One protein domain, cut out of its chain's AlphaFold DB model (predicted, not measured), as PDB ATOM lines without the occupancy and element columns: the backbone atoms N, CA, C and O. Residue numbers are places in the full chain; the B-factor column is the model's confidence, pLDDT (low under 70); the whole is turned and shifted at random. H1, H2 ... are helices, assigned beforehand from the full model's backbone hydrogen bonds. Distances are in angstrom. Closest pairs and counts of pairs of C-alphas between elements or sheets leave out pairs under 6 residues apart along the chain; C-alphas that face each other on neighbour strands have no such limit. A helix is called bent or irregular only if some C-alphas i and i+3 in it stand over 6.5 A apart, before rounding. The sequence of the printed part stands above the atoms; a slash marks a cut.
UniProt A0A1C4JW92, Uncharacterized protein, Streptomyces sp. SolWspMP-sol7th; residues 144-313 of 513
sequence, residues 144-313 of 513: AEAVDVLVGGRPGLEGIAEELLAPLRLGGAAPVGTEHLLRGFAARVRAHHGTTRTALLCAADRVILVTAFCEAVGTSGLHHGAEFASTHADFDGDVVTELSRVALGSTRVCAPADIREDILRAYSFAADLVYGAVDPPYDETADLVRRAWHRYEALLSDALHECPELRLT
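This is residues 144 to 313 of the 513 residues of an uncharacterized protein of Streptomyces sp. SolWspMP-sol7th (UniProt A0A1C4JW92). One long helix, H5, runs through the middle of the domain, with the long helix H9 packed slantwise on one side of it and H1 and H2 on the opposite side. The third long helix, H8, packs on H9 and folds with H7 into a helical hairpin, while the short H4 and H10 pack on the first half of H5, the four-residue H3 packs on H1, and H6 lies far out from the middle, touching no helix. The 170 printed residues hold ten named helices, H1 to H10 in chain order, and no named strand: all helix, with mostly crossed packing, most touching helices being tilted well away from one another. The whole is compact, with a radius of gyration of the C-alphas of 16.0 A and spans of 50 by 38 by 23 A.

The hub is H5, residues 195 to 219, touching six helices. Its residues 208 to 217 touch H9, residues 285 to 306, at a steep tilt of 41 degrees, opposite ways; the closest C-alphas, Phe 213 and Ala 292, are 4.7 A apart. Its residues 199 to 207 touch H1, residues 144 to 151, at 72 degrees, only just about perpendicular, with C-alphas 146 and 203 closest at 4.3 A. Its residues 211 to 218 touch H2, residues 160 to 169, at a shallow tilt of 31 degrees, the same way, with C-alphas 167 and 218 closest at 4.7 A. H2 is irregular: C-alphas 164 and 167 are 7.0 A apart. H4, residues 185 to 191, forms a hairpin with H5, C-alphas 189 and 197 being closest at 5.5 A. H10, residues 308 to 313, touches H5, C-alphas 201 and 310 being closest at 5.9 A. H3, residues 179 to 182, touches H1, C-alphas 151 and 181 being closest at 6.3 A. H8, residues 256 to 276, touches H9 at 48 degrees, a steep tilt, C-alphas 271 and 285 being closest at 5.6 A. H7, residues 235 to 243, forms a hairpin with H8 and only just touches H5, with 3 pairs of C-alphas within 8 A. H6, residues 228 to 231, touches no helix. Every O i to N i+4 pair is within hydrogen-bond range in H1, H4, H7, H8 and H9; H5 has 20 of 21, H2 3 of 6, and H10 0 of 2 but 3 of 3 O i to N i+3 pairs; H3 and H6 are too short.

H1 begins at C-alpha 144 (187.086, 236.293, 281.972). H5 is 35.9 A long, H9 32.0 A and H8 30.1 A. H10 ends at C-alpha 313 (169.204, 234.514, 289.602).

The C-alphas farthest apart, Ala 191 and Pro 280, are 50.6 A apart. The printed part has no cut; its one long link is residues 244 to 255. Confidence is under 70 in residues 170 to 175, 225 to 233, 248 to 254 and 278 to 283.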
ATOM      1  N   ALA A 144     186.303 235.077 282.187       87.56
ATOM      2  CA  ALA A 144     187.086 236.293 281.972       87.56
ATOM      3  C   ALA A 144     186.177 237.462 281.556       87.56
ATOM      4  O   ALA A 144     186.229 238.535 282.149       87.56
ATOM      5  N   GLU A 145     185.243 237.215 280.641       86.50
ATOM      6  CA  GLU A 145     184.188 238.127 280.219       86.50
ATOM      7  C   GLU A 145     183.274 238.499 281.396       86.50
ATOM      8  O   GLU A 145     182.914 239.665 281.561       86.50
ATOM      9  N   ALA A 146     182.932 237.544 282.270       88.19
ATOM     10  CA  ALA A 146     182.175 237.839 283.488       88.19
ATOM     11  C   ALA A 146     182.942 238.792 284.426       88.19
ATOM     12  O   ALA A 146     182.364 239.754 284.946       88.19
ATOM     13  N   VAL A 147     184.246 238.575 284.613       87.75
ATOM     14  CA  VAL A 147     185.108 239.483 285.383       87.75
ATOM     15  C   VAL A 147     185.174 240.857 284.715       87.75
ATOM     16  O   VAL A 147     184.969 241.858 285.399       87.75
ATOM     17  N   ASP A 148     185.348 240.934 283.397       87.00
ATOM     18  CA  ASP A 148     185.399 242.194 282.647       87.00
ATOM     19  C   ASP A 148     184.094 242.994 282.752       87.00
ATOM     20  O   ASP A 148     184.111 244.208 282.999       87.00
ATOM     21  N   VAL A 149     182.946 242.316 282.654       87.56
ATOM     22  CA  VAL A 149     181.617 242.910 282.863       87.56
ATOM     23  C   VAL A 149     181.492 243.471 284.287       87.56
ATOM     24  O   VAL A 149     180.978 244.582 284.478       87.56
ATOM     25  N   LEU A 150     182.007 242.771 285.306       86.00
ATOM     26  CA  LEU A 150     182.024 243.274 286.684       86.00
ATOM     27  C   LEU A 150     183.056 244.380 286.911       86.00
ATOM     28  O   LEU A 150     182.780 245.311 287.674       86.00
ATOM     29  N   VAL A 151     184.219 244.355 286.273       86.62
ATOM     30  CA  VAL A 151     185.221 245.425 286.366       86.62
ATOM     31  C   VAL A 151     184.666 246.691 285.724       86.62
ATOM     32  O   VAL A 151     184.754 247.763 286.329       86.62
ATOM     33  N   GLY A 152     184.005 246.571 284.570       79.50
ATOM     34  CA  GLY A 152     183.343 247.679 283.884       79.50
ATOM     35  C   GLY A 152     184.308 248.804 283.492       79.50
ATOM     36  O   GLY A 152     183.916 249.970 283.523       79.50
ATOM     37  N   GLY A 153     185.571 248.467 283.203       73.00
ATOM     38  CA  GLY A 153     186.631 249.419 282.847       73.00
ATOM     39  C   GLY A 153     187.228 250.213 284.017       73.00
ATOM     40  O   GLY A 153     187.808 251.276 283.796       73.00
ATOM     41  N   ARG A 154     187.069 249.756 285.268       76.88
ATOM     42  CA  ARG A 154     187.726 250.378 286.431       76.88
ATOM     43  C   ARG A 154     189.253 250.184 286.355       76.88
ATOM     44  O   ARG A 154     189.690 249.044 286.221       76.88
ATOM     45  N   PRO A 155     190.061 251.257 286.473       72.94
ATOM     46  CA  PRO A 155     191.517 251.145 286.422       72.94
ATOM     47  C   PRO A 155     192.061 250.415 287.658       72.94
ATOM     48  O   PRO A 155     191.524 250.575 288.756       72.94
ATOM     49  N   GLY A 156     193.145 249.653 287.481       73.69
ATOM     50  CA  GLY A 156     193.828 248.936 288.568       73.69
ATOM     51  C   GLY A 156     193.252 247.559 288.916       73.69
ATOM     52  O   GLY A 156     193.604 247.019 289.956       73.69
ATOM     53  N   LEU A 157     192.371 247.009 288.073       79.19
ATOM     54  CA  LEU A 157     191.844 245.637 288.173       79.19
ATOM     55  C   LEU A 157     192.170 244.814 286.909       79.19
ATOM     56  O   LEU A 157     191.461 243.870 286.574       79.19
ATOM     57  N   GLU A 158     193.206 245.215 286.171       79.31
ATOM     58  CA  GLU A 158     193.695 244.489 284.996       79.31
ATOM     59  C   GLU A 158     194.350 243.175 285.448       79.31
ATOM     60  O   GLU A 158     195.166 243.189 286.366       79.31
ATOM     61  N   GLY A 159     193.986 242.049 284.827       80.69
ATOM     62  CA  GLY A 159     194.531 240.727 285.177       80.69
ATOM     63  C   GLY A 159     193.938 240.091 286.441       80.69
ATOM     64  O   GLY A 159     194.458 239.096 286.943       80.69
ATOM     65  N   ILE A 160     192.852 240.650 286.987       85.00
ATOM     66  CA  ILE A 160     192.249 240.125 288.220       85.00
ATOM     67  C   ILE A 160     191.599 238.747 288.025       85.00
ATOM     68  O   ILE A 160     191.461 237.999 288.987       85.00
ATOM     69  N   ALA A 161     191.222 238.381 286.796       85.31
ATOM     70  CA  ALA A 161     190.717 237.042 286.500       85.31
ATOM     71  C   ALA A 161     191.799 235.983 286.780       85.31
ATOM     72  O   ALA A 161     191.538 234.985 287.446       85.31
ATOM     73  N   GLU A 162     193.030 236.239 286.352       85.50
ATOM     74  CA  GLU A 162     194.190 235.386 286.577       85.50
ATOM     75  C   GLU A 162     194.580 235.344 288.057       85.50
ATOM     76  O   GLU A 162     194.961 234.287 288.559       85.50
ATOM     77  N   GLU A 163     194.445 236.461 288.775       85.06
ATOM     78  CA  GLU A 163     194.661 236.506 290.226       85.06
ATOM     79  C   GLU A 163     193.624 235.676 290.996       85.06
ATOM     80  O   GLU A 163     193.985 234.958 291.930       85.06
ATOM     81  N   LEU A 164     192.348 235.723 290.596       85.19
ATOM     82  CA  LEU A 164     191.290 234.905 291.198       85.19
ATOM     83  C   LEU A 164     191.496 233.405 290.955       85.19
ATOM     84  O   LEU A 164     191.142 232.598 291.814       85.19
ATOM     85  N   LEU A 165     192.065 233.036 289.803       86.88
ATOM     86  CA  LEU A 165     192.375 231.647 289.451       86.88
ATOM     87  C   LEU A 165     193.720 231.171 290.019       86.88
ATOM     88  O   LEU A 165     193.942 229.966 290.121       86.88
ATOM     89  N   ALA A 166     194.602 232.078 290.453       84.25
ATOM     90  CA  ALA A 166     195.926 231.745 290.983       84.25
ATOM     91  C   ALA A 166     195.936 230.666 292.088       84.25
ATOM     92  O   ALA A 166     196.862 229.847 292.087       84.25
ATOM     93  N   PRO A 167     194.941 230.581 292.999       83.75
ATOM     94  CA  PRO A 167     194.853 229.487 293.963       83.75
ATOM     95  C   PRO A 167     194.793 228.081 293.343       83.75
ATOM     96  O   PRO A 167     195.304 227.147 293.954       83.75
ATOM     97  N   LEU A 168     194.251 227.907 292.128       81.69
ATOM     98  CA  LEU A 168     194.203 226.608 291.430       81.69
ATOM     99  C   LEU A 168     195.588 226.096 291.019       81.69
ATOM    100  O   LEU A 168     195.803 224.892 290.866       81.69
ATOM    101  N   ARG A 169     196.563 227.002 290.917       79.06
ATOM    102  CA  ARG A 169     197.954 226.665 290.597       79.06
ATOM    103  C   ARG A 169     198.708 226.070 291.787       79.06
ATOM    104  O   ARG A 169     199.870 225.709 291.630       79.06
ATOM    105  N   LEU A 170     198.084 225.994 292.973       69.50
ATOM    106  CA  LEU A 170     198.584 225.358 294.206       69.50
ATOM    107  C   LEU A 170     200.003 225.778 294.657       69.50
ATOM    108  O   LEU A 170     200.635 225.119 295.485       69.50
ATOM    109  N   GLY A 171     200.499 226.911 294.155       61.75
ATOM    110  CA  GLY A 171     201.811 227.480 294.480       61.75
ATOM    111  C   GLY A 171     201.843 228.298 295.776       61.75
ATOM    112  O   GLY A 171     202.796 229.040 295.998       61.75
ATOM    113  N   GLY A 172     200.800 228.213 296.611       57.75
ATOM    114  CA  GLY A 172     200.680 228.989 297.853       57.75
ATOM    115  C   GLY A 172     200.204 230.435 297.668       57.75
ATOM    116  O   GLY A 172     200.449 231.273 298.534       57.75
ATOM    117  N   ALA A 173     199.539 230.748 296.551       62.47
ATOM    118  CA  ALA A 173     198.927 232.058 296.345       62.47
ATOM    119  C   ALA A 173     197.781 232.278 297.347       62.47
ATOM    120  O   ALA A 173     196.900 231.430 297.496       62.47
ATOM    121  N   ALA A 174     197.797 233.419 298.038       64.75
ATOM    122  CA  ALA A 174     196.704 233.795 298.922       64.75
ATOM    123  C   ALA A 174     195.441 234.108 298.097       64.75
ATOM    124  O   ALA A 174     195.554 234.743 297.046       64.75
ATOM    125  N   PRO A 175     194.246 233.698 298.559       68.31
ATOM    126  CA  PRO A 175     193.002 234.031 297.880       68.31
ATOM    127  C   PRO A 175     192.788 235.550 297.833       68.31
ATOM    128  O   PRO A 175     192.912 236.236 298.852       68.31
ATOM    129  N   VAL A 176     192.445 236.070 296.653       72.94
ATOM    130  CA  VAL A 176     192.061 237.474 296.461       72.94
ATOM    131  C   VAL A 176     190.556 237.609 296.683       72.94
ATOM    132  O   VAL A 176     189.763 236.967 296.002       72.94
ATOM    133  N   GLY A 177     190.152 238.446 297.642       71.06
ATOM    134  CA  GLY A 177     188.740 238.612 297.992       71.06
ATOM    135  C   GLY A 177     187.918 239.345 296.923       71.06
ATOM    136  O   GLY A 177     188.362 240.336 296.333       71.06
ATOM    137  N   THR A 178     186.664 238.922 296.741       78.25
ATOM    138  CA  THR A 178     185.710 239.480 295.757       78.25
ATOM    139  C   THR A 178     185.176 240.880 296.093       78.25
ATOM    140  O   THR A 178     184.560 241.527 295.242       78.25
ATOM    141  N   GLU A 179     185.434 241.400 297.296       79.25
ATOM    142  CA  GLU A 179     184.916 242.691 297.786       79.25
ATOM    143  C   GLU A 179     185.234 243.865 296.841       79.25
ATOM    144  O   GLU A 179     184.410 244.750 296.594       79.25
ATOM    145  N   HIS A 180     186.436 243.874 296.259       79.75
ATOM    146  CA  HIS A 180     186.874 244.927 295.339       79.75
ATOM    147  C   HIS A 180     186.132 244.870 293.994       79.75
ATOM    148  O   HIS A 180     185.824 245.912 293.401       79.75
ATOM    149  N   LEU A 181     185.775 243.664 293.545       82.62
ATOM    150  CA  LEU A 181     185.021 243.428 292.315       82.62
ATOM    151  C   LEU A 181     183.551 243.805 292.476       82.62
ATOM    152  O   LEU A 181     182.991 244.459 291.593       82.62
ATOM    153  N   LEU A 182     182.953 243.484 293.622       83.75
ATOM    154  CA  LEU A 182     181.550 243.787 293.902       83.75
ATOM    155  C   LEU A 182     181.315 245.245 294.329       83.75
ATOM    156  O   LEU A 182     180.193 245.738 294.246       83.75
ATOM    157  N   ARG A 183     182.364 246.009 294.657       83.31
ATOM    158  CA  ARG A 183     182.233 247.431 295.012       83.31
ATOM    159  C   ARG A 183     181.458 248.234 293.954       83.31
ATOM    160  O   ARG A 183     181.892 248.395 292.814       83.31
ATOM    161  N   GLY A 184     180.314 248.795 294.353       79.38
ATOM    162  CA  GLY A 184     179.451 249.599 293.476       79.38
ATOM    163  C   GLY A 184     178.639 248.784 292.460       79.38
ATOM    164  O   GLY A 184     177.988 249.367 291.589       79.38
ATOM    165  N   PHE A 185     178.646 247.453 292.561       85.94
ATOM    166  CA  PHE A 185     177.831 246.541 291.758       85.94
ATOM    167  C   PHE A 185     176.338 246.858 291.876       85.94
ATOM    168  O   PHE A 185     175.696 247.136 290.864       85.94
ATOM    169  N   ALA A 186     175.809 246.945 293.099       86.44
ATOM    170  CA  ALA A 186     174.390 247.209 293.338       86.44
ATOM    171  C   ALA A 186     173.899 248.517 292.691       86.44
ATOM    172  O   ALA A 186     172.820 248.582 292.102       86.44
ATOM    173  N   ALA A 187     174.720 249.572 292.742       84.00
ATOM    174  CA  ALA A 187     174.406 250.846 292.103       84.00
ATOM    175  C   ALA A 187     174.337 250.724 290.570       84.00
ATOM    176  O   ALA A 187     173.473 251.346 289.952       84.00
ATOM    177  N   ARG A 188     175.203 249.904 289.957       85.88
ATOM    178  CA  ARG A 188     175.186 249.630 288.512       85.88
ATOM    179  C   ARG A 188     173.983 248.785 288.111       85.88
ATOM    180  O   ARG A 188     173.283 249.158 287.176       85.88
ATOM    181  N   VAL A 189     173.679 247.721 288.854       87.19
ATOM    182  CA  VAL A 189     172.492 246.883 288.612       87.19
ATOM    183  C   VAL A 189     171.214 247.727 288.629       87.19
ATOM    184  O   VAL A 189     170.376 247.581 287.745       87.19
ATOM    185  N   ARG A 190     171.084 248.656 289.586       86.44
ATOM    186  CA  ARG A 190     169.922 249.562 289.694       86.44
ATOM    187  C   ARG A 190     169.896 250.662 288.631       86.44
ATOM    188  O   ARG A 190     168.825 251.171 288.315       86.44
ATOM    189  N   ALA A 191     171.054 251.049 288.098       84.81
ATOM    190  CA  ALA A 191     171.166 252.060 287.049       84.81
ATOM    191  C   ALA A 191     170.858 251.515 285.642       84.81
ATOM    192  O   ALA A 191     170.584 252.310 284.742       84.81
ATOM    193  N   HIS A 192     170.905 250.194 285.452       83.38
ATOM    194  CA  HIS A 192     170.688 249.537 284.165       83.38
ATOM    195  C   HIS A 192     169.409 248.688 284.151       83.38
ATOM    196  O   HIS A 192     168.899 248.232 285.176       83.38
ATOM    197  N   HIS A 193     168.873 248.462 282.953       81.12
ATOM    198  CA  HIS A 193     167.665 247.674 282.712       81.12
ATOM    199  C   HIS A 193     167.887 246.725 281.525       81.12
ATOM    200  O   HIS A 193     168.846 246.892 280.771       81.12
ATOM    201  N   GLY A 194     167.010 245.733 281.352       81.62
ATOM    202  CA  GLY A 194     167.075 244.797 280.224       81.62
ATOM    203  C   GLY A 194     168.310 243.889 280.248       81.62
ATOM    204  O   GLY A 194     168.745 243.455 281.314       81.62
ATOM    205  N   THR A 195     168.875 243.614 279.071       81.75
ATOM    206  CA  THR A 195     169.984 242.662 278.868       81.75
ATOM    207  C   THR A 195     171.232 243.021 279.660       81.75
ATOM    208  O   THR A 195     171.851 242.142 280.247       81.75
ATOM    209  N   THR A 196     171.563 244.307 279.770       83.25
ATOM    210  CA  THR A 196     172.722 244.767 280.544       83.25
ATOM    211  C   THR A 196     172.574 244.476 282.038       83.25
ATOM    212  O   THR A 196     173.547 244.117 282.697       83.25
ATOM    213  N   ARG A 197     171.354 244.588 282.587       85.38
ATOM    214  CA  ARG A 197     171.087 244.214 283.984       85.38
ATOM    215  C   ARG A 197     171.243 242.708 284.172       85.38
ATOM    216  O   ARG A 197     171.886 242.292 285.128       85.38
ATOM    217  N   THR A 198     170.700 241.909 283.257       83.19
ATOM    218  CA  THR A 198     170.860 240.449 283.277       83.19
ATOM    219  C   THR A 198     172.327 240.038 283.173       83.19
ATOM    220  O   THR A 198     172.770 239.225 283.972       83.19
ATOM    221  N   ALA A 199     173.098 240.637 282.263       85.25
ATOM    222  CA  ALA A 199     174.522 240.352 282.098       85.25
ATOM    223  C   ALA A 199     175.316 240.625 283.384       85.25
ATOM    224  O   ALA A 199     176.128 239.797 283.776       85.25
ATOM    225  N   LEU A 200     175.033 241.731 284.086       87.50
ATOM    226  CA  LEU A 200     175.653 242.042 285.379       87.50
ATOM    227  C   LEU A 200     175.319 241.002 286.460       87.50
ATOM    228  O   LEU A 200     176.211 240.597 287.202       87.50
ATOM    229  N   LEU A 201     174.056 240.576 286.557       88.12
ATOM    230  CA  LEU A 201     173.637 239.564 287.533       88.12
ATOM    231  C   LEU A 201     174.285 238.202 287.234       88.12
ATOM    232  O   LEU A 201     174.893 237.614 288.121       88.12
ATOM    233  N   CYS A 202     174.258 237.757 285.973       86.50
ATOM    234  CA  CYS A 202     174.918 236.518 285.552       86.50
ATOM    235  C   CYS A 202     176.440 236.568 285.765       86.50
ATOM    236  O   CYS A 202     177.041 235.571 286.165       86.50
ATOM    237  N   ALA A 203     177.066 237.726 285.524       89.12
ATOM    238  CA  ALA A 203     178.489 237.921 285.768       89.12
ATOM    239  C   ALA A 203     178.834 237.747 287.255       89.12
ATOM    240  O   ALA A 203     179.780 237.036 287.591       89.12
ATOM    241  N   ALA A 204     178.045 238.356 288.147       90.56
ATOM    242  CA  ALA A 204     178.218 238.218 289.592       90.56
ATOM    243  C   ALA A 204     178.062 236.765 290.051       90.56
ATOM    244  O   ALA A 204     178.930 236.264 290.763       90.56
ATOM    245  N   ASP A 205     177.019 236.073 289.592       88.81
ATOM    246  CA  ASP A 205     176.773 234.670 289.937       88.81
ATOM    247  C   ASP A 205     177.959 233.774 289.563       88.81
ATOM    248  O   ASP A 205     178.432 232.975 290.377       88.81
ATOM    249  N   ARG A 206     178.486 233.944 288.347       89.56
ATOM    250  CA  ARG A 206     179.608 233.147 287.849       89.56
ATOM    251  C   ARG A 206     180.905 233.439 288.592       89.56
ATOM    252  O   ARG A 206     181.623 232.509 288.954       89.56
ATOM    253  N   VAL A 207     181.192 234.714 288.854       90.88
ATOM    254  CA  VAL A 207     182.392 235.108 289.600       90.88
ATOM    255  C   VAL A 207     182.327 234.602 291.037       90.88
ATOM    256  O   VAL A 207     183.323 234.071 291.523       90.88
ATOM    257  N   ILE A 208     181.170 234.675 291.700       91.62
ATOM    258  CA  ILE A 208     180.983 234.130 293.053       91.62
ATOM    259  C   ILE A 208     181.185 232.607 293.062       91.62
ATOM    260  O   ILE A 208     181.924 232.103 293.907       91.62
ATOM    261  N   LEU A 209     180.586 231.883 292.106       91.94
ATOM    262  CA  LEU A 209     180.699 230.424 291.994       91.94
ATOM    263  C   LEU A 209     182.154 229.959 291.842       91.94
ATOM    264  O   LEU A 209     182.597 229.077 292.583       91.94
ATOM    265  N   VAL A 210     182.881 230.545 290.886       92.25
ATOM    266  CA  VAL A 210     184.265 230.165 290.567       92.25
ATOM    267  C   VAL A 210     185.220 230.599 291.674       92.25
ATOM    268  O   VAL A 210     186.056 229.806 292.107       92.25
ATOM    269  N   THR A 211     185.061 231.819 292.195       91.44
ATOM    270  CA  THR A 211     185.942 232.324 293.256       91.44
ATOM    271  C   THR A 211     185.791 231.508 294.534       91.44
ATOM    272  O   THR A 211     186.793 231.137 295.134       91.44
ATOM    273  N   ALA A 212     184.567 231.138 294.926       92.44
ATOM    274  CA  ALA A 212     184.344 230.300 296.103       92.44
ATOM    275  C   ALA A 212     185.107 228.967 296.043       92.44
ATOM    276  O   ALA A 212     185.680 228.537 297.048       92.44
ATOM    277  N   PHE A 213     185.149 228.338 294.865       92.19
ATOM    278  CA  PHE A 213     185.913 227.113 294.655       92.19
ATOM    279  C   PHE A 213     187.424 227.370 294.729       92.19
ATOM    280  O   PHE A 213     188.125 226.679 295.466       92.19
ATOM    281  N   CYS A 214     187.923 228.402 294.042       90.25
ATOM    282  CA  CYS A 214     189.346 228.755 294.052       90.25
ATOM    283  C   CYS A 214     189.845 229.088 295.467       90.25
ATOM    284  O   CYS A 214     190.899 228.612 295.884       90.25
ATOM    285  N   GLU A 215     189.074 229.835 296.260       90.00
ATOM    286  CA  GLU A 215     189.431 230.133 297.650       90.00
ATOM    287  C   GLU A 215     189.422 228.877 298.542       90.00
ATOM    288  O   GLU A 215     190.277 228.726 299.421       90.00
ATOM    289  N   ALA A 216     188.493 227.945 298.313       89.44
ATOM    290  CA  ALA A 216     188.469 226.667 299.027       89.44
ATOM    291  C   ALA A 216     189.690 225.792 298.698       89.44
ATOM    292  O   ALA A 216     190.209 225.114 299.585       89.44
ATOM    293  N   VAL A 217     190.176 225.847 297.453       88.25
ATOM    294  CA  VAL A 217     191.419 225.193 297.016       88.25
ATOM    295  C   VAL A 217     192.654 225.881 297.617       88.25
ATOM    296  O   VAL A 217     193.553 225.218 298.126       88.25
ATOM    297  N   GLY A 218     192.692 227.215 297.647       84.12
ATOM    298  CA  GLY A 218     193.803 227.952 298.264       84.12
ATOM    299  C   GLY A 218     193.933 227.710 299.773       84.12
ATOM    300  O   GLY A 218     195.031 227.749 300.325       84.12
ATOM    301  N   THR A 219     192.819 227.425 300.451       84.25
ATOM    302  CA  THR A 219     192.780 227.175 301.903       84.25
ATOM    303  C   THR A 219     192.910 225.702 302.289       84.25
ATOM    304  O   THR A 219     193.110 225.410 303.469       84.25
ATOM    305  N   SER A 220     192.836 224.767 301.337       80.44
ATOM    306  CA  SER A 220     193.006 223.335 301.611       80.44
ATOM    307  C   SER A 220     194.470 222.908 301.751       80.44
ATOM    308  O   SER A 220     194.721 221.791 302.196       80.44
ATOM    309  N   GLY A 221     195.432 223.782 301.423       75.00
ATOM    310  CA  GLY A 221     196.865 223.495 301.564       75.00
ATOM    311  C   GLY A 221     197.373 222.417 300.601       75.00
ATOM    312  O   GLY A 221     198.364 221.753 300.894       75.00
ATOM    313  N   LEU A 222     196.672 222.214 299.482       77.94
ATOM    314  CA  LEU A 222     197.072 221.268 298.445       77.94
ATOM    315  C   LEU A 222     198.288 221.806 297.680       77.94
ATOM    316  O   LEU A 222     198.432 223.014 297.488       77.94
ATOM    317  N   HIS A 223     199.143 220.894 297.219       74.31
ATOM    318  CA  HIS A 223     200.320 221.196 296.411       74.31
ATOM    319  C   HIS A 223     200.383 220.238 295.222       74.31
ATOM    320  O   HIS A 223     200.167 219.036 295.381       74.31
ATOM    321  N   HIS A 224     200.684 220.767 294.037       70.25
ATOM    322  CA  HIS A 224     200.902 219.944 292.847       70.25
ATOM    323  C   HIS A 224     202.236 219.197 292.943       70.25
ATOM    324  O   HIS A 224     203.231 219.742 293.430       70.25
ATOM    325  N   GLY A 225     202.272 217.963 292.436       65.06
ATOM    326  CA  GLY A 225     203.520 217.223 292.249       65.06
ATOM    327  C   GLY A 225     204.426 217.891 291.203       65.06
ATOM    328  O   GLY A 225     203.957 218.616 290.324       65.06
ATOM    329  N   ALA A 226     205.736 217.632 291.264       63.84
ATOM    330  CA  ALA A 226     206.736 218.289 290.409       63.84
ATOM    331  C   ALA A 226     206.527 218.074 288.890       63.84
ATOM    332  O   ALA A 226     207.006 218.872 288.088       63.84
ATOM    333  N   GLU A 227     205.800 217.026 288.494       63.09
ATOM    334  CA  GLU A 227     205.529 216.666 287.092       63.09
ATOM    335  C   GLU A 227     204.231 217.288 286.536       63.09
ATOM    336  O   GLU A 227     203.980 217.257 285.329       63.09
ATOM    337  N   PHE A 228     203.403 217.900 287.391       66.88
ATOM    338  CA  PHE A 228     202.059 218.350 287.024       66.88
ATOM    339  C   PHE A 228     202.060 219.500 286.003       66.88
ATOM    340  O   PHE A 228     201.333 219.460 285.005       66.88
ATOM    341  N   ALA A 229     202.932 220.493 286.213       62.47
ATOM    342  CA  ALA A 229     203.012 221.698 285.387       62.47
ATOM    343  C   ALA A 229     203.413 221.418 283.924       62.47
ATOM    344  O   ALA A 229     203.094 222.208 283.040       62.47
ATOM    345  N   SER A 230     204.093 220.297 283.649       62.97
ATOM    346  CA  SER A 230     204.476 219.895 282.287       62.97
ATOM    347  C   SER A 230     203.377 219.163 281.514       62.97
ATOM    348  O   SER A 230     203.444 219.107 280.288       62.97
ATOM    349  N   THR A 231     202.383 218.594 282.200       64.94
ATOM    350  CA  THR A 231     201.362 217.730 281.582       64.94
ATOM    351  C   THR A 231     200.007 218.423 281.436       64.94
ATOM    352  O   THR A 231     199.272 218.106 280.505       64.94
ATOM    353  N   HIS A 232     199.691 219.402 282.291       67.25
ATOM    354  CA  HIS A 232     198.366 220.032 282.349       67.25
ATOM    355  C   HIS A 232     198.438 221.544 282.103       67.25
ATOM    356  O   HIS A 232     198.192 222.354 282.993       67.25
ATOM    357  N   ALA A 233     198.786 221.927 280.871       65.62
ATOM    358  CA  ALA A 233     198.959 223.329 280.481       65.62
ATOM    359  C   ALA A 233     197.666 224.177 280.544       65.62
ATOM    360  O   ALA A 233     197.772 225.398 280.602       65.62
ATOM    361  N   ASP A 234     196.480 223.551 280.553       79.38
ATOM    362  CA  ASP A 234     195.165 224.226 280.588       79.38
ATOM    363  C   ASP A 234     194.275 223.762 281.760       79.38
ATOM    364  O   ASP A 234     193.049 223.739 281.688       79.38
ATOM    365  N   PHE A 235     194.897 223.366 282.873       82.75
ATOM    366  CA  PHE A 235     194.177 222.885 284.056       82.75
ATOM    367  C   PHE A 235     193.158 223.900 284.604       82.75
ATOM    368  O   PHE A 235     192.027 223.538 284.939       82.75
ATOM    369  N   ASP A 236     193.551 225.177 284.673       85.31
ATOM    370  CA  ASP A 236     192.687 226.265 285.141       85.31
ATOM    371  C   ASP A 236     191.424 226.358 284.253       85.31
ATOM    372  O   ASP A 236     190.308 226.510 284.758       85.31
ATOM    373  N   GLY A 237     191.588 226.196 282.932       85.38
ATOM    374  CA  GLY A 237     190.510 226.204 281.944       85.38
ATOM    375  C   GLY A 237     189.551 225.023 282.085       85.38
ATOM    376  O   GLY A 237     188.334 225.222 282.022       85.38
ATOM    377  N   ASP A 238     190.059 223.818 282.351       86.38
ATOM    378  CA  ASP A 238     189.236 222.621 282.569       86.38
ATOM    379  C   ASP A 238     188.339 222.768 283.810       86.38
ATOM    380  O   ASP A 238     187.126 222.533 283.746       86.38
ATOM    381  N   VAL A 239     188.904 223.240 284.928       87.38
ATOM    382  CA  VAL A 239     188.154 223.496 286.170       87.38
ATOM    383  C   VAL A 239     187.085 224.566 285.945       87.38
ATOM    384  O   VAL A 239     185.915 224.362 286.283       87.38
ATOM    385  N   VAL A 240     187.451 225.699 285.336       88.75
ATOM    386  CA  VAL A 240     186.500 226.779 285.034       88.75
ATOM    387  C   VAL A 240     185.408 226.297 284.083       88.75
ATOM    388  O   VAL A 240     184.247 226.666 284.268       88.75
ATOM    389  N   THR A 241     185.735 225.454 283.104       88.88
ATOM    390  CA  THR A 241     184.772 224.891 282.151       88.88
ATOM    391  C   THR A 241     183.747 224.001 282.843       88.88
ATOM    392  O   THR A 241     182.560 224.100 282.531       88.88
ATOM    393  N   GLU A 242     184.151 223.170 283.806       88.00
ATOM    394  CA  GLU A 242     183.207 222.361 284.584       88.00
ATOM    395  C   GLU A 242     182.287 223.227 285.454       88.00
ATOM    396  O   GLU A 242     181.066 223.054 285.426       88.00
ATOM    397  N   LEU A 243     182.834 224.222 286.162       87.88
ATOM    398  CA  LEU A 243     182.035 225.148 286.980       87.88
ATOM    399  C   LEU A 243     181.064 225.980 286.131       87.88
ATOM    400  O   LEU A 243     179.932 226.249 286.525       87.88
ATOM    401  N   SER A 244     181.487 226.321 284.921       85.50
ATOM    402  CA  SER A 244     180.712 227.054 283.923       85.50
ATOM    403  C   SER A 244     179.501 226.295 283.374       85.50
ATOM    404  O   SER A 244     178.619 226.908 282.774       85.50
ATOM    405  N   ARG A 245     179.424 224.970 283.569       82.12
ATOM    406  CA  ARG A 245     178.253 224.170 283.164       82.12
ATOM    407  C   ARG A 245     177.039 224.419 284.050       82.12
ATOM    408  O   ARG A 245     175.912 224.145 283.622       82.12
ATOM    409  N   VAL A 246     177.246 224.949 285.257       81.81
ATOM    410  CA  VAL A 246     176.157 225.421 286.112       81.81
ATOM    411  C   VAL A 246     175.587 226.675 285.470       81.81
ATOM    412  O   VAL A 246     176.161 227.758 285.572       81.81
ATOM    413  N   ALA A 247     174.449 226.552 284.793       71.88
ATOM    414  CA  ALA A 247     173.808 227.750 284.279       71.88
ATOM    415  C   ALA A 247     173.014 228.425 285.397       71.88
ATOM    416  O   ALA A 247     171.950 227.962 285.812       71.88
ATOM    417  N   LEU A 248     173.592 229.523 285.866       69.00
ATOM    418  CA  LEU A 248     173.001 230.516 286.751       69.00
ATOM    419  C   LEU A 248     172.442 231.661 285.887       69.00
ATOM    420  O   LEU A 248     172.917 231.875 284.767       69.00
ATOM    421  N   GLY A 249     171.427 232.387 286.365       61.59
ATOM    422  CA  GLY A 249     170.888 233.541 285.634       61.59
ATOM    423  C   GLY A 249     169.376 233.550 285.394       61.59
ATOM    424  O   GLY A 249     168.669 232.556 285.548       61.59
ATOM    425  N   SER A 250     168.877 234.707 284.945       52.44
ATOM    426  CA  SER A 250     167.440 235.024 284.835       52.44
ATOM    427  C   SER A 250     166.686 234.299 283.712       52.44
ATOM    428  O   SER A 250     165.522 234.606 283.461       52.44
ATOM    429  N   THR A 251     167.346 233.416 282.960       48.25
ATOM    430  CA  THR A 251     166.757 232.680 281.829       48.25
ATOM    431  C   THR A 251     166.278 231.284 282.215       48.25
ATOM    432  O   THR A 251     165.626 230.625 281.403       48.25
ATOM    433  N   ARG A 252     166.562 230.826 283.440       57.94
ATOM    434  CA  ARG A 252     166.136 229.513 283.924       57.94
ATOM    435  C   ARG A 252     164.958 229.609 284.883       57.94
ATOM    436  O   ARG A 252     164.916 230.451 285.771       57.94
ATOM    437  N   VAL A 253     164.020 228.687 284.698       59.59
ATOM    438  CA  VAL A 253     162.951 228.379 285.648       59.59
ATOM    439  C   VAL A 253     163.298 227.011 286.231       59.59
ATOM    440  O   VAL A 253     162.937 225.987 285.654       59.59
ATOM    441  N   CYS A 254     164.077 226.996 287.310       67.25
ATOM    442  CA  CYS A 254     164.496 225.784 288.023       67.25
ATOM    443  C   CYS A 254     164.191 225.946 289.513       67.25
ATOM    444  O   CYS A 254     164.169 227.074 290.013       67.25
ATOM    445  N   ALA A 255     163.938 224.841 290.220       74.00
ATOM    446  CA  ALA A 255     163.751 224.913 291.662       74.00
ATOM    447  C   ALA A 255     165.096 225.237 292.348       74.00
ATOM    448  O   ALA A 255     166.140 224.781 291.874       74.00
ATOM    449  N   PRO A 256     165.107 225.973 293.475       77.56
ATOM    450  CA  PRO A 256     166.335 226.261 294.227       77.56
ATOM    451  C   PRO A 256     167.127 225.004 294.617       77.56
ATOM    452  O   PRO A 256     168.359 225.007 294.586       77.56
ATOM    453  N   ALA A 257     166.425 223.906 294.916       78.00
ATOM    454  CA  ALA A 257     167.021 222.600 295.179       78.00
ATOM    455  C   ALA A 257     167.805 222.038 293.976       78.00
ATOM    456  O   ALA A 257     168.899 221.509 294.166       78.00
ATOM    457  N   ASP A 258     167.300 222.210 292.751       82.12
ATOM    458  CA  ASP A 258     167.982 221.749 291.533       82.12
ATOM    459  C   ASP A 258     169.273 222.547 291.302       82.12
ATOM    460  O   ASP A 258     170.310 221.985 290.955       82.12
ATOM    461  N   ILE A 259     169.234 223.861 291.561       82.81
ATOM    462  CA  ILE A 259     170.408 224.742 291.465       82.81
ATOM    463  C   ILE A 259     171.471 224.308 292.479       82.81
ATOM    464  O   ILE A 259     172.653 224.215 292.147       82.81
ATOM    465  N   ARG A 260     171.051 224.001 293.711       86.69
ATOM    466  CA  ARG A 260     171.934 223.485 294.762       86.69
ATOM    467  C   ARG A 260     172.598 222.175 294.338       86.69
ATOM    468  O   ARG A 260     173.809 222.031 294.496       86.69
ATOM    469  N   GLU A 261     171.829 221.236 293.789       86.81
ATOM    470  CA  GLU A 261     172.361 219.959 293.311       86.81
ATOM    471  C   GLU A 261     173.349 220.153 292.152       86.81
ATOM    472  O   GLU A 261     174.426 219.555 292.162       86.81
ATOM    473  N   ASP A 262     173.030 221.020 291.191       88.50
ATOM    474  CA  ASP A 262     173.904 221.319 290.055       88.50
ATOM    475  C   ASP A 262     175.233 221.954 290.499       88.50
ATOM    476  O   ASP A 262     176.291 221.547 290.012       88.50
ATOM    477  N   ILE A 263     175.207 222.887 291.462       89.94
ATOM    478  CA  ILE A 263     176.423 223.489 292.034       89.94
ATOM    479  C   ILE A 263     177.268 222.429 292.744       89.94
ATOM    480  O   ILE A 263     178.468 222.327 292.489       89.94
ATOM    481  N   LEU A 264     176.660 221.615 293.613       89.81
ATOM    482  CA  LEU A 264     177.379 220.561 294.333       89.81
ATOM    483  C   LEU A 264     177.982 219.531 293.373       89.81
ATOM    484  O   LEU A 264     179.108 219.077 293.582       89.81
ATOM    485  N   ARG A 265     177.266 219.192 292.295       90.69
ATOM    486  CA  ARG A 265     177.754 218.292 291.250       90.69
ATOM    487  C   ARG A 265     178.954 218.892 290.516       90.69
ATOM    488  O   ARG A 265     179.951 218.197 290.337       90.69
ATOM    489  N   ALA A 266     178.889 220.167 290.137       91.38
ATOM    490  CA  ALA A 266     180.006 220.856 289.496       91.38
ATOM    491  C   ALA A 266     181.224 220.970 290.424       91.38
ATOM    492  O   ALA A 266     182.343 220.710 289.993       91.38
ATOM    493  N   TYR A 267     181.016 221.269 291.710       92.12
ATOM    494  CA  TYR A 267     182.085 221.256 292.709       92.12
ATOM    495  C   TYR A 267     182.693 219.874 292.906       92.12
ATOM    496  O   TYR A 267     183.905 219.788 293.064       92.12
ATOM    497  N   SER A 268     181.900 218.801 292.861       90.00
ATOM    498  CA  SER A 268     182.432 217.435 292.914       90.00
ATOM    499  C   SER A 268     183.344 217.150 291.725       90.00
ATOM    500  O   SER A 268     184.471 216.720 291.930       90.00
ATOM    501  N   PHE A 269     182.899 217.450 290.500       89.38
ATOM    502  CA  PHE A 269     183.717 217.237 289.301       89.38
ATOM    503  C   PHE A 269     184.988 218.090 289.304       89.38
ATOM    504  O   PHE A 269     186.068 217.586 289.012       89.38
ATOM    505  N   ALA A 270     184.883 219.363 289.684       89.88
ATOM    506  CA  ALA A 270     186.037 220.243 289.814       89.88
ATOM    507  C   ALA A 270     187.010 219.755 290.903       89.88
ATOM    508  O   ALA A 270     188.223 219.798 290.715       89.88
ATOM    509  N   ALA A 271     186.500 219.254 292.030       88.56
ATOM    510  CA  ALA A 271     187.326 218.689 293.090       88.56
ATOM    511  C   ALA A 271     188.022 217.395 292.641       88.56
ATOM    512  O   ALA A 271     189.193 217.219 292.956       88.56
ATOM    513  N   ASP A 272     187.359 216.536 291.863       87.38
ATOM    514  CA  ASP A 272     187.979 215.338 291.287       87.38
ATOM    515  C   ASP A 272     189.118 215.693 290.318       87.38
ATOM    516  O   ASP A 272     190.162 215.041 290.340       87.38
ATOM    517  N   LEU A 273     188.968 216.760 289.520       87.25
ATOM    518  CA  LEU A 273     190.055 217.289 288.684       87.25
ATOM    519  C   LEU A 273     191.239 217.768 289.539       87.25
ATOM    520  O   LEU A 273     192.385 217.441 289.238       87.25
ATOM    521  N   VAL A 274     190.969 218.498 290.629       84.44
ATOM    522  CA  VAL A 274     192.006 218.999 291.548       84.44
ATOM    523  C   VAL A 274     192.705 217.868 292.302       84.44
ATOM    524  O   VAL A 274     193.924 217.879 292.398       84.44
ATOM    525  N   TYR A 275     191.989 216.874 292.823       82.19
ATOM    526  CA  TYR A 275     192.621 215.767 293.550       82.19
ATOM    527  C   TYR A 275     193.288 214.749 292.624       82.19
ATOM    528  O   TYR A 275     194.298 214.166 293.009       82.19
ATOM    529  N   GLY A 276     192.793 214.573 291.394       76.00
ATOM    530  CA  GLY A 276     193.474 213.787 290.362       76.00
ATOM    531  C   GLY A 276     194.824 214.379 289.934       76.00
ATOM    532  O   GLY A 276     195.668 213.657 289.408       76.00
ATOM    533  N   ALA A 277     195.031 215.673 290.191       70.25
ATOM    534  CA  ALA A 277     196.260 216.417 289.935       70.25
ATOM    535  C   ALA A 277     197.289 216.375 291.088       70.25
ATOM    536  O   ALA A 277     198.465 216.684 290.877       70.25
ATOM    537  N   VAL A 278     196.865 216.009 292.303       68.62
ATOM    538  CA  VAL A 278     197.684 216.051 293.528       68.62
ATOM    539  C   VAL A 278     198.388 214.708 293.768       68.62
ATOM    540  O   VAL A 278     197.797 213.644 293.593       68.62
ATOM    541  N   ASP A 279     199.648 214.755 294.217       62.22
ATOM    542  CA  ASP A 279     200.460 213.576 294.559       62.22
ATOM    543  C   ASP A 279     200.870 213.599 296.051       62.22
ATOM    544  O   ASP A 279     201.480 214.584 296.484       62.22
ATOM    545  N   PRO A 280     200.577 212.555 296.861       58.91
ATOM    546  CA  PRO A 280     199.771 211.365 296.554       58.91
ATOM    547  C   PRO A 280     198.263 211.672 296.476       58.91
ATOM    548  O   PRO A 280     197.807 212.641 297.086       58.91
ATOM    549  N   PRO A 281     197.462 210.834 295.789       61.12
ATOM    550  CA  PRO A 281     196.023 211.044 295.672       61.12
ATOM    551  C   PRO A 281     195.349 210.987 297.051       61.12
ATOM    552  O   PRO A 281     195.399 209.969 297.747       61.12
ATOM    553  N   TYR A 282     194.717 212.095 297.438       62.66
ATOM    554  CA  TYR A 282     193.915 212.224 298.655       62.66
ATOM    555  C   TYR A 282     192.443 211.921 298.355       62.66
ATOM    556  O   TYR A 282     191.876 212.472 297.417       62.66
ATOM    557  N   ASP A 283     191.799 211.100 299.189       66.75
ATOM    558  CA  ASP A 283     190.351 210.838 299.126       66.75
ATOM    559  C   ASP A 283     189.594 211.802 300.061       66.75
ATOM    560  O   ASP A 283     188.931 211.407 301.020       66.75
ATOM    561  N   GLU A 284     189.776 213.106 299.827       78.19
ATOM    562  CA  GLU A 284     189.144 214.196 300.590       78.19
ATOM    563  C   GLU A 284     188.341 215.150 299.680       78.19
ATOM    564  O   GLU A 284     188.102 216.318 300.017       78.19
ATOM    565  N   THR A 285     187.870 214.657 298.526       82.38
ATOM    566  CA  THR A 285     187.001 215.397 297.588       82.38
ATOM    567  C   THR A 285     185.792 215.991 298.309       82.38
ATOM    568  O   THR A 285     185.490 217.177 298.165       82.38
ATOM    569  N   ALA A 286     185.144 215.204 299.173       84.75
ATOM    570  CA  ALA A 286     183.973 215.639 299.928       84.75
ATOM    571  C   ALA A 286     184.257 216.846 300.843       84.75
ATOM    572  O   ALA A 286     183.384 217.690 301.042       84.75
ATOM    573  N   ASP A 287     185.469 216.956 301.387       86.56
ATOM    574  CA  ASP A 287     185.854 218.039 302.290       86.56
ATOM    575  C   ASP A 287     186.076 219.342 301.520       86.56
ATOM    576  O   ASP A 287     185.635 220.404 301.967       86.56
ATOM    577  N   LEU A 288     186.689 219.261 300.335       88.56
ATOM    578  CA  LEU A 288     186.838 220.407 299.437       88.56
ATOM    579  C   LEU A 288     185.479 220.901 298.932       88.56
ATOM    580  O   LEU A 288     185.221 222.100 298.987       88.56
ATOM    581  N   VAL A 289     184.584 219.989 298.535       89.56
ATOM    582  CA  VAL A 289     183.216 220.336 298.114       89.56
ATOM    583  C   VAL A 289     182.460 221.046 299.236       89.56
ATOM    584  O   VAL A 289     181.854 222.090 298.997       89.56
ATOM    585  N   ARG A 290     182.530 220.541 300.478       89.19
ATOM    586  CA  ARG A 290     181.902 221.207 301.634       89.19
ATOM    587  C   ARG A 290     182.484 222.600 301.884       89.19
ATOM    588  O   ARG A 290     181.725 223.533 302.131       89.19
ATOM    589  N   ARG A 291     183.811 222.763 301.803       89.06
ATOM    590  CA  ARG A 291     184.472 224.073 301.956       89.06
ATOM    591  C   ARG A 291     184.053 225.054 300.857       89.06
ATOM    592  O   ARG A 291     183.685 226.181 301.178       89.06
ATOM    593  N   ALA A 292     184.053 224.618 299.598       91.75
ATOM    594  CA  ALA A 292     183.629 225.424 298.454       91.75
ATOM    595  C   ALA A 292     182.162 225.852 298.581       91.75
ATOM    596  O   ALA A 292     181.848 227.025 298.397       91.75
ATOM    597  N   TRP A 293     181.279 224.937 298.992       91.75
ATOM    598  CA  TRP A 293     179.868 225.235 299.240       91.75
ATOM    599  C   TRP A 293     179.670 226.292 300.333       91.75
ATOM    600  O   TRP A 293     179.017 227.309 300.102       91.75
ATOM    601  N   HIS A 294     180.285 226.115 301.504       89.69
ATOM    602  CA  HIS A 294     180.180 227.104 302.580       89.69
ATOM    603  C   HIS A 294     180.755 228.461 302.182       89.69
ATOM    604  O   HIS A 294     180.242 229.505 302.596       89.69
ATOM    605  N   ARG A 295     181.818 228.464 301.371       90.50
ATOM    606  CA  ARG A 295     182.391 229.710 300.884       90.50
ATOM    607  C   ARG A 295     181.486 230.397 299.867       90.50
ATOM    608  O   ARG A 295     181.322 231.611 299.950       90.50
ATOM    609  N   TYR A 296     180.856 229.632 298.984       91.19
ATOM    610  CA  TYR A 296     179.846 230.125 298.056       91.19
ATOM    611  C   TYR A 296     178.681 230.780 298.801       91.19
ATOM    612  O   TYR A 296     178.355 231.928 298.519       91.19
ATOM    613  N   GLU A 297     178.121 230.114 299.815       89.81
ATOM    614  CA  GLU A 297     177.041 230.675 300.641       89.81
ATOM    615  C   GLU A 297     177.460 231.967 301.358       89.81
ATOM    616  O   GLU A 297     176.667 232.903 301.477       89.81
ATOM    617  N   ALA A 298     178.701 232.043 301.848       87.44
ATOM    618  CA  ALA A 298     179.228 233.253 302.474       87.44
ATOM    619  C   ALA A 298     179.318 234.416 301.472       87.44
ATOM    620  O   ALA A 298     178.730 235.468 301.711       87.44
ATOM    621  N   LEU A 299     179.974 234.197 300.329       89.06
ATOM    622  CA  LEU A 299     180.141 235.216 299.289       89.06
ATOM    623  C   LEU A 299     178.804 235.658 298.683       89.06
ATOM    624  O   LEU A 299     178.587 236.850 298.462       89.06
ATOM    625  N   LEU A 300     177.891 234.712 298.447       88.50
ATOM    626  CA  LEU A 300     176.554 235.002 297.940       88.50
ATOM    627  C   LEU A 300     175.755 235.837 298.944       88.50
ATOM    628  O   LEU A 300     175.122 236.811 298.559       88.50
ATOM    629  N   SER A 301     175.808 235.498 300.232       84.75
ATOM    630  CA  SER A 301     175.127 236.254 301.288       84.75
ATOM    631  C   SER A 301     175.622 237.698 301.384       84.75
ATOM    632  O   SER A 301     174.805 238.601 301.565       84.75
ATOM    633  N   ASP A 302     176.929 237.927 301.263       85.31
ATOM    634  CA  ASP A 302     177.500 239.277 301.294       85.31
ATOM    635  C   ASP A 302     177.077 240.073 300.048       85.31
ATOM    636  O   ASP A 302     176.626 241.216 300.147       85.31
ATOM    637  N   ALA A 303     177.101 239.438 298.870       86.06
ATOM    638  CA  ALA A 303     176.631 240.043 297.626       86.06
ATOM    639  C   ALA A 303     175.123 240.363 297.648       86.06
ATOM    640  O   ALA A 303     174.706 241.425 297.178       86.06
ATOM    641  N   LEU A 304     174.304 239.477 298.225       85.56
ATOM    642  CA  LEU A 304     172.860 239.666 298.398       85.56
ATOM    643  C   LEU A 304     172.535 240.811 299.358       85.56
ATOM    644  O   LEU A 304     171.537 241.504 299.156       85.56
ATOM    645  N   HIS A 305     173.374 241.035 300.373       81.81
ATOM    646  CA  HIS A 305     173.213 242.164 301.285       81.81
ATOM    647  C   HIS A 305     173.344 243.504 300.549       81.81
ATOM    648  O   HIS A 305     172.542 244.417 300.753       81.81
ATOM    649  N   GLU A 306     174.319 243.623 299.647       81.50
ATOM    650  CA  GLU A 306     174.492 244.833 298.842       81.50
ATOM    651  C   GLU A 306     173.452 244.939 297.706       81.50
ATOM    652  O   GLU A 306     172.940 246.031 297.406       81.50
ATOM    653  N   CYS A 307     173.127 243.806 297.072       85.69
ATOM    654  CA  CYS A 307     172.285 243.701 295.883       85.69
ATOM    655  C   CYS A 307     171.237 242.570 296.017       85.69
ATOM    656  O   CYS A 307     171.440 241.475 295.487       85.69
ATOM    657  N   PRO A 308     170.072 242.817 296.651       83.56
ATOM    658  CA  PRO A 308     169.003 241.820 296.777       83.56
ATOM    659  C   PRO A 308     168.442 241.357 295.424       83.56
ATOM    660  O   PRO A 308     167.861 240.281 295.324       83.56
ATOM    661  N   GLU A 309     168.633 242.143 294.361       83.88
ATOM    662  CA  GLU A 309     168.258 241.795 292.992       83.88
ATOM    663  C   GLU A 309     168.950 240.520 292.478       83.88
ATOM    664  O   GLU A 309     168.411 239.868 291.585       83.88
ATOM    665  N   LEU A 310     170.101 240.152 293.052       84.00
ATOM    666  CA  LEU A 310     170.834 238.925 292.736       84.00
ATOM    667  C   LEU A 310     170.059 237.662 293.154       84.00
ATOM    668  O   LEU A 310     170.164 236.622 292.513       84.00
ATOM    669  N   ARG A 311     169.152 237.768 294.136       80.19
ATOM    670  CA  ARG A 311     168.288 236.653 294.567       80.19
ATOM    671  C   ARG A 311     167.414 236.112 293.433       80.19
ATOM    672  O   ARG A 311     166.999 234.962 293.475       80.19
ATOM    673  N   LEU A 312     167.143 236.931 292.416       74.25
ATOM    674  CA  LEU A 312     166.357 236.533 291.248       74.25
ATOM    675  C   LEU A 312     167.072 235.504 290.362       74.25
ATOM    676  O   LEU A 312     166.413 234.873 289.539       74.25
ATOM    677  N   THR A 313     168.393 235.364 290.484       73.56
ATOM    678  CA  THR A 313     169.204 234.514 289.602       73.56
ATOM    679  C   THR A 313     169.963 233.411 290.333       73.56
ATOM    680  O   THR A 313     170.255 232.389 289.714       73.56
TER     681      THR A 313